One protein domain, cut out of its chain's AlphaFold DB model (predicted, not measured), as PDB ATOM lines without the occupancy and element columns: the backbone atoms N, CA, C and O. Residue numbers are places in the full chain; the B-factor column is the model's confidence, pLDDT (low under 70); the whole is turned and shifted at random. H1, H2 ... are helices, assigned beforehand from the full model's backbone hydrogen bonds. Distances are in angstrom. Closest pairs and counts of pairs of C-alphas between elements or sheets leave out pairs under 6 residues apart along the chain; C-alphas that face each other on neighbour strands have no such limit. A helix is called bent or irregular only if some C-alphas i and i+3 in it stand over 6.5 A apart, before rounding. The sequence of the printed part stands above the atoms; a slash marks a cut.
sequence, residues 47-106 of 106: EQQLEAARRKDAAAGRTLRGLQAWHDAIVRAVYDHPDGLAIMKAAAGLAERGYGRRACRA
ATOM      1  N   GLU A  47       0.309 -35.342  32.697       83.12
ATOM      2  CA  GLU A  47       1.338 -35.912  33.570       83.12
ATOM      3  C   GLU A  47       2.182 -36.958  32.834       83.12
ATOM      4  O   GLU A  47       3.407 -36.957  32.948       83.12
ATOM      5  N   GLN A  48       1.547 -37.823  32.036       81.69
ATOM      6  CA  GLN A  48       2.248 -38.818  31.225       81.69
ATOM      7  C   GLN A  48       3.104 -38.161  30.137       81.69
ATOM      8  O   GLN A  48       4.234 -38.592  29.895       81.69
ATOM      9  N   GLN A  49       2.595 -37.104  29.501       81.56
ATOM     10  CA  GLN A  49       3.339 -36.326  28.510       81.56
ATOM     11  C   GLN A  49       4.527 -35.601  29.148       81.56
ATOM     12  O   GLN A  49       5.635 -35.651  28.612       81.56
ATOM     13  N   LEU A  50       4.328 -34.989  30.317       88.00
ATOM     14  CA  LEU A  50       5.385 -34.328  31.077       88.00
ATOM     15  C   LEU A  50       6.479 -35.316  31.489       88.00
ATOM     16  O   LEU A  50       7.665 -35.036  31.324       88.00
ATOM     17  N   GLU A  51       6.096 -36.488  31.981       91.25
ATOM     18  CA  GLU A  51       7.040 -37.535  32.356       91.25
ATOM     19  C   GLU A  51       7.818 -38.056  31.136       91.25
ATOM     20  O   GLU A  51       9.041 -38.202  31.175       91.25
ATOM     21  N   ALA A  52       7.148 -38.259  30.000       87.19
ATOM     22  CA  ALA A  52       7.816 -38.620  28.753       87.19
ATOM     23  C   ALA A  52       8.805 -37.537  28.286       87.19
ATOM     24  O   ALA A  52       9.913 -37.870  27.857       87.19
ATOM     25  N   ALA A  53       8.439 -36.258  28.396       87.88
ATOM     26  CA  ALA A  53       9.310 -35.136  28.060       87.88
ATOM     27  C   ALA A  53      10.544 -35.086  28.973       87.88
ATOM     28  O   ALA A  53      11.664 -35.009  28.473       87.88
ATOM     29  N   ARG A  54      10.369 -35.239  30.292       96.69
ATOM     30  CA  ARG A  54      11.474 -35.303  31.267       96.69
ATOM     31  C   ARG A  54      12.441 -36.445  30.978       96.69
ATOM     32  O   ARG A  54      13.652 -36.254  31.032       96.69
ATOM     33  N   ARG A  55      11.932 -37.627  30.620       97.06
ATOM     34  CA  ARG A  55      12.785 -38.764  30.233       97.06
ATOM     35  C   ARG A  55      13.583 -38.484  28.965       97.06
ATOM     36  O   ARG A  55      14.765 -38.828  28.919       97.06
ATOM     37  N   LYS A  56      12.958 -37.870  27.955       94.81
ATOM     38  CA  LYS A  56      13.634 -37.467  26.712       94.81
ATOM     39  C   LYS A  56      14.731 -36.443  26.989       94.81
ATOM     40  O   LYS A  56      15.847 -36.633  26.519       94.81
ATOM     41  N   ASP A  57      14.440 -35.432  27.800       96.69
ATOM     42  CA  ASP A  57      15.409 -34.410  28.194       96.69
ATOM     43  C   ASP A  57      16.584 -35.015  28.977       96.69
ATOM     44  O   ASP A  57      17.747 -34.837  28.620       96.69
ATOM     45  N   ALA A  58      16.303 -35.869  29.965       97.06
ATOM     46  CA  ALA A  58      17.341 -36.571  30.717       97.06
ATOM     47  C   ALA A  58      18.212 -37.476  29.825       97.06
ATOM     48  O   ALA A  58      19.425 -37.567  30.033       97.06
ATOM     49  N   ALA A  59      17.616 -38.157  28.840       96.94
ATOM     50  CA  ALA A  59      18.349 -38.967  27.870       96.94
ATOM     51  C   ALA A  59      19.228 -38.103  26.957       96.94
ATOM     52  O   ALA A  59      20.418 -38.389  26.827       96.94
ATOM     53  N   ALA A  60      18.683 -37.018  26.402       96.56
ATOM     54  CA  ALA A  60      19.429 -36.059  25.594       96.56
ATOM     55  C   ALA A  60      20.596 -35.447  26.383       96.56
ATOM     56  O   ALA A  60      21.722 -35.413  25.888       96.56
ATOM     57  N   GLY A  61      20.370 -35.070  27.644       98.00
ATOM     58  CA  GLY A  61      21.407 -34.558  28.533       98.00
ATOM     59  C   GLY A  61      22.521 -35.571  28.809       98.00
ATOM     60  O   GLY A  61      23.691 -35.192  28.856       98.00
ATOM     61  N   ARG A  62      22.203 -36.866  28.958       97.44
ATOM     62  CA  ARG A  62      23.229 -37.922  29.077       97.44
ATOM     63  C   ARG A  62      24.038 -38.068  27.792       97.44
ATOM     64  O   ARG A  62      25.263 -38.112  27.866       97.44
ATOM     65  N   THR A  63      23.374 -38.106  26.640       97.44
ATOM     66  CA  THR A  63      24.039 -38.202  25.335       97.44
ATOM     67  C   THR A  63      24.967 -37.017  25.100       97.44
ATOM     68  O   THR A  63      26.124 -37.215  24.742       97.44
ATOM     69  N   LEU A  64      24.501 -35.793  25.365       97.25
ATOM     70  CA  LEU A  64      25.304 -34.583  25.202       97.25
ATOM     71  C   LEU A  64      26.553 -34.608  26.086       97.25
ATOM     72  O   LEU A  64      27.646 -34.371  25.584       97.25
ATOM     73  N   ARG A  65      26.415 -34.959  27.372       97.56
ATOM     74  CA  ARG A  65      27.570 -35.091  28.274       97.56
ATOM     75  C   ARG A  65      28.562 -36.151  27.797       97.56
ATOM     76  O   ARG A  65      29.764 -35.933  27.886       97.56
ATOM     77  N   GLY A  66      28.073 -37.275  27.272       97.12
ATOM     78  CA  GLY A  66      28.928 -38.309  26.684       97.12
ATOM     79  C   GLY A  66      29.702 -37.806  25.464       97.12
ATOM     80  O   GLY A  66      30.908 -38.022  25.370       97.12
ATOM     81  N   LEU A  67      29.032 -37.084  24.561       97.56
ATOM     82  CA  LEU A  67      29.663 -36.477  23.387       97.56
ATOM     83  C   LEU A  67      30.693 -35.409  23.772       97.56
ATOM     84  O   LEU A  67      31.765 -35.372  23.176       97.56
ATOM     85  N   GLN A  68      30.391 -34.579  24.772       97.69
ATOM     86  CA  GLN A  68      31.324 -33.586  25.307       97.69
ATOM     87  C   GLN A  68      32.562 -34.260  25.900       97.69
ATOM     88  O   GLN A  68      33.671 -33.942  25.493       97.69
ATOM     89  N   ALA A  69      32.386 -35.261  26.765       97.62
ATOM     90  CA  ALA A  69      33.510 -35.984  27.358       97.62
ATOM     91  C   ALA A  69      34.396 -36.664  26.300       97.62
ATOM     92  O   ALA A  69      35.622 -36.623  26.389       97.62
ATOM     93  N   TRP A  70      33.787 -37.268  25.275       97.19
ATOM     94  CA  TRP A  70      34.521 -37.866  24.161       97.19
ATOM     95  C   TRP A  70      35.276 -36.817  23.335       97.19
ATOM     96  O   TRP A  70      36.445 -37.018  23.002       97.19
ATOM     97  N   HIS A  71      34.629 -35.690  23.032       96.25
ATOM     98  CA  HIS A  71      35.248 -34.574  22.324       96.25
ATOM     99  C   HIS A  71      36.457 -34.033  23.094       96.25
ATOM    100  O   HIS A  71      37.542 -33.933  22.524       96.25
ATOM    101  N   ASP A  72      36.292 -33.768  24.389       96.38
ATOM    102  CA  ASP A  72      37.348 -33.248  25.256       96.38
ATOM    103  C   ASP A  72      38.535 -34.213  25.332       96.38
ATOM    104  O   ASP A  72      39.684 -33.787  25.228       96.38
ATOM    105  N   ALA A  73      38.275 -35.521  25.437       96.94
ATOM    106  CA  ALA A  73      39.323 -36.540  25.444       96.94
ATOM    107  C   ALA A  73      40.140 -36.543  24.142       96.94
ATOM    108  O   ALA A  73      41.367 -36.626  24.184       96.94
ATOM    109  N   ILE A  74      39.482 -36.413  22.986       94.38
ATOM    110  CA  ILE A  74      40.166 -36.345  21.688       94.38
ATOM    111  C   ILE A  74      40.962 -35.061  21.551       94.38
ATOM    112  O   ILE A  74      42.130 -35.107  21.176       94.38
ATOM    113  N   VAL A  75      40.348 -33.919  21.857       94.44
ATOM    114  CA  VAL A  75      41.020 -32.621  21.788       94.44
ATOM    115  C   VAL A  75      42.259 -32.639  22.675       94.44
ATOM    116  O   VAL A  75      43.339 -32.259  22.227       94.44
ATOM    117  N   ARG A  76      42.139 -33.166  23.896       95.44
ATOM    118  CA  ARG A  76      43.263 -33.335  24.815       95.44
ATOM    119  C   ARG A  76      44.353 -34.235  24.234       95.44
ATOM    120  O   ARG A  76      45.508 -33.826  24.217       95.44
ATOM    121  N   ALA A  77      43.993 -35.406  23.713       95.31
ATOM    122  CA  ALA A  77      44.948 -36.329  23.100       95.31
ATOM    123  C   ALA A  77      45.686 -35.706  21.904       95.31
ATOM    124  O   ALA A  77      46.881 -35.933  21.734       95.31
ATOM    125  N   VAL A  78      44.999 -34.894  21.094       95.56
ATOM    126  CA  VAL A  78      45.622 -34.154  19.990       95.56
ATOM    127  C   VAL A  78      46.589 -33.104  20.526       95.56
ATOM    128  O   VAL A  78      47.706 -33.027  20.031       95.56
ATOM    129  N   TYR A  79      46.200 -32.319  21.532       92.50
ATOM    130  CA  TYR A  79      47.083 -31.307  22.121       92.50
ATOM    131  C   TYR A  79      48.340 -31.902  22.758       92.50
ATOM    132  O   TYR A  79      49.405 -31.299  22.653       92.50
ATOM    133  N   ASP A  80      48.220 -33.069  23.389       96.12
ATOM    134  CA  ASP A  80      49.338 -33.752  24.043       96.12
ATOM    135  C   ASP A  80      50.250 -34.493  23.028       96.12
ATOM    136  O   ASP A  80      51.342 -34.940  23.382       96.12
ATOM    137  N   HIS A  81      49.843 -34.612  21.755       96.06
ATOM    138  CA  HIS A  81      50.651 -35.218  20.694       96.06
ATOM    139  C   HIS A  81      51.750 -34.253  20.198       96.06
ATOM    140  O   HIS A  81      51.473 -33.064  20.022       96.06
ATOM    141  N   PRO A  82      52.968 -34.735  19.864       97.00
ATOM    142  CA  PRO A  82      54.054 -33.888  19.350       97.00
ATOM    143  C   PRO A  82      53.662 -33.008  18.151       97.00
ATOM    144  O   PRO A  82      54.033 -31.839  18.083       97.00
ATOM    145  N   ASP A  83      52.840 -33.545  17.247       96.19
ATOM    146  CA  ASP A  83      52.327 -32.826  16.068       96.19
ATOM    147  C   ASP A  83      50.975 -32.122  16.292       96.19
ATOM    148  O   ASP A  83      50.336 -31.666  15.338       96.19
ATOM    149  N   GLY A  84      50.496 -32.029  17.535       93.12
ATOM    150  CA  GLY A  84      49.147 -31.564  17.869       93.12
ATOM    151  C   GLY A  84      48.779 -30.215  17.256       93.12
ATOM    152  O   GLY A  84      47.698 -30.042  16.687       93.12
ATOM    153  N   LEU A  85      49.720 -29.268  17.281       93.88
ATOM    154  CA  LEU A  85      49.538 -27.938  16.699       93.88
ATOM    155  C   LEU A  85      49.321 -27.992  15.176       93.88
ATOM    156  O   LEU A  85      48.478 -27.271  14.638       93.88
ATOM    157  N   ALA A  86      50.062 -28.854  14.473       94.50
ATOM    158  CA  ALA A  86      49.939 -29.024  13.028       94.50
ATOM    159  C   ALA A  86      48.595 -29.666  12.658       94.50
ATOM    160  O   ALA A  86      47.927 -29.203  11.729       94.50
ATOM    161  N   ILE A  87      48.163 -30.667  13.431       92.19
ATOM    162  CA  ILE A  87      46.864 -31.335  13.273       92.19
ATOM    163  C   ILE A  87      45.718 -30.329  13.450       92.19
ATOM    164  O   ILE A  87      44.859 -30.216  12.574       92.19
ATOM    165  N   MET A  88      45.729 -29.538  14.528       92.25
ATOM    166  CA  MET A  88      44.687 -28.536  14.794       92.25
ATOM    167  C   MET A  88      44.642 -27.446  13.715       92.25
ATOM    168  O   MET A  88      43.561 -27.065  13.263       92.25
ATOM    169  N   LYS A  89      45.802 -26.984  13.233       93.31
ATOM    170  CA  LYS A  89      45.884 -25.996  12.145       93.31
ATOM    171  C   LYS A  89      45.322 -26.540  10.828       93.31
ATOM    172  O   LYS A  89      44.595 -25.835  10.128       93.31
ATOM    173  N   ALA A  90      45.622 -27.795  10.493       92.19
ATOM    174  CA  ALA A  90      45.065 -28.453   9.314       92.19
ATOM    175  C   ALA A  90      43.539 -28.624   9.423       92.19
ATOM    176  O   ALA A  90      42.821 -28.353   8.454       92.19
ATOM    177  N   ALA A  91      43.044 -29.012  10.602       89.69
ATOM    178  CA  ALA A  91      41.618 -29.142  10.883       89.69
ATOM    179  C   ALA A  91      40.878 -27.798  10.760       89.69
ATOM    180  O   ALA A  91      39.844 -27.736  10.093       89.69
ATOM    181  N   ALA A  92      41.432 -26.712  11.309       90.38
ATOM    182  CA  ALA A  92      40.879 -25.363  11.168       90.38
ATOM    183  C   ALA A  92      40.767 -24.950   9.690       90.38
ATOM    184  O   ALA A  92      39.692 -24.566   9.229       90.38
ATOM    185  N   GLY A  93      41.831 -25.155   8.907       91.06
ATOM    186  CA  GLY A  93      41.806 -24.860   7.474       91.06
ATOM    187  C   GLY A  93      40.786 -25.706   6.696       91.06
ATOM    188  O   GLY A  93      40.194 -25.232   5.727       91.06
ATOM    189  N   LEU A  94      40.548 -26.961   7.090       88.88
ATOM    190  CA  LEU A  94      39.482 -27.787   6.506       88.88
ATOM    191  C   LEU A  94      38.088 -27.259   6.868       88.88
ATOM    192  O   LEU A  94      37.217 -27.228   5.995       88.88
ATOM    193  N   ALA A  95      37.881 -26.827   8.113       86.81
ATOM    194  CA  ALA A  95      36.612 -26.275   8.575       86.81
ATOM    195  C   ALA A  95      36.245 -24.991   7.815       86.81
ATOM    196  O   ALA A  95      35.136 -24.894   7.293       86.81
ATOM    197  N   GLU A  96      37.189 -24.064   7.651       86.31
ATOM    198  CA  GLU A  96      37.008 -22.831   6.872       86.31
ATOM    199  C   GLU A  96      36.614 -23.129   5.416       86.31
ATOM    200  O   GLU A  96      35.643 -22.578   4.891       86.31
ATOM    201  N   ARG A  97      37.292 -24.092   4.775       82.38
ATOM    202  CA  ARG A  97      36.966 -24.538   3.407       82.38
ATOM    203  C   ARG A  97      35.611 -25.246   3.308       82.38
ATOM    204  O   ARG A  97      34.959 -25.189   2.263       82.38
ATOM    205  N   GLY A  98      35.198 -25.950   4.360       69.62
ATOM    206  CA  GLY A  98      33.903 -26.626   4.450       69.62
ATOM    207  C   GLY A  98      32.734 -25.668   4.706       69.62
ATOM    208  O   GLY A  98      31.646 -25.879   4.172       69.62
ATOM    209  N   TYR A  99      32.947 -24.599   5.478       58.09
ATOM    210  CA  TYR A  99      31.979 -23.513   5.659       58.09
ATOM    211  C   TYR A  99      31.819 -22.676   4.385       58.09
ATOM    212  O   TYR A  99      30.688 -22.441   3.964       58.09
ATOM    213  N   GLY A 100      32.915 -22.340   3.694       55.31
ATOM    214  CA  GLY A 100      32.860 -21.628   2.410       55.31
ATOM    215  C   GLY A 100      32.067 -22.375   1.328       55.31
ATOM    216  O   GLY A 100      31.281 -21.773   0.602       55.31
ATOM    217  N   ARG A 101      32.176 -23.711   1.268       55.62
ATOM    218  CA  ARG A 101      31.392 -24.539   0.328       55.62
ATOM    219  C   ARG A 101      29.900 -24.643   0.653       55.62
ATOM    220  O   ARG A 101      29.115 -24.891  -0.258       55.62
ATOM    221  N   ARG A 102      29.504 -24.484   1.921       54.00
ATOM    222  CA  ARG A 102      28.089 -24.463   2.328       54.00
ATOM    223  C   ARG A 102      27.446 -23.094   2.105       54.00
ATOM    224  O   ARG A 102      26.296 -23.056   1.695       54.00
ATOM    225  N   ALA A 103      28.193 -22.005   2.287       53.88
ATOM    226  CA  ALA A 103      27.706 -20.646   2.041       53.88
ATOM    227  C   ALA A 103      27.430 -20.354   0.550       53.88
ATOM    228  O   ALA A 103      26.480 -19.651   0.244       53.88
ATOM    229  N   CYS A 104      28.197 -20.929  -0.386       54.28
ATOM    230  CA  CYS A 104      27.961 -20.759  -1.831       54.28
ATOM    231  C   CYS A 104      26.852 -21.655  -2.421       54.28
ATOM    232  O   CYS A 104      26.637 -21.628  -3.631       54.28
ATOM    233  N   ARG A 105      26.200 -22.501  -1.613       51.41
ATOM    234  CA  ARG A 105      25.107 -23.394  -2.046       51.41
ATOM    235  C   ARG A 105      23.722 -22.954  -1.549       51.41
ATOM    236  O   ARG A 105      22.768 -23.691  -1.790       51.41
ATOM    237  N   ALA A 106      23.639 -21.822  -0.850       46.03
ATOM    238  CA  ALA A 106      22.399 -21.212  -0.376       46.03
ATOM    239  C   ALA A 106      21.931 -20.113  -1.335       46.03
ATOM    240  O   ALA A 106      22.815 -19.414  -1.883       46.03
TER     241      ALA A 106
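What this domain is: This is residues 47 to 106 of the 106 residues of an uncharacterized protein of Streptomyces griseostramineus (UniProt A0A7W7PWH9). Two long helices meet near their ends and make an open, flat V, with H1 as the longer arm and H2 as the shorter one, folding back from the corner. The arms have no core between them: residues 47 to 74 and 89 to 106 stand free. The printed part has 60 residues with two named helices, H1 then H2, and no named strand; its class is all helix. The whole is extended, with a radius of gyration of the C-alphas of 18.4 A, and spans 53 by 38 by 6 A.

How they stand to each other: Go from Glu 47 along H1, residues 47 to 80, to the tight link of residues 81 to 83, and on into H2, residues 84 to 103. Here H1 and H2 touch only at the corner; their closest C-alphas are those of Val 78 and Gly 84, 4.9 A apart. H1 touches H2 with residues 78 to 79 alone, and H2 touches H1 with residues 84 to 88 alone. The helices run opposite ways at a steep tilt of 50 degrees, and their centres are 25.3 A apart. In both H1 and H2, each O i to N i+4 pair is within hydrogen-bond range.

Where its parts are: Find C-alpha 47 at (1.338, -35.912, 33.570); from there H1 runs 49.0 A to C-alpha 80 at (49.338, -33.752, 24.043). H2 begins at C-alpha 84 and runs 28.8 A to C-alpha 103 at (27.706, -20.646, 2.041). Neither helix is bent.

The domain as a whole: The two C-alphas farthest apart are those of Glu 47 and Pro 82, at 54.6 A. The printed part has no cut and ends at Ala 106, the chain's last residue. Look in the B-factor column for the model's confidence: the mean pLDDT of the printed part is 87.7, and residues 98 to 106 are under 70.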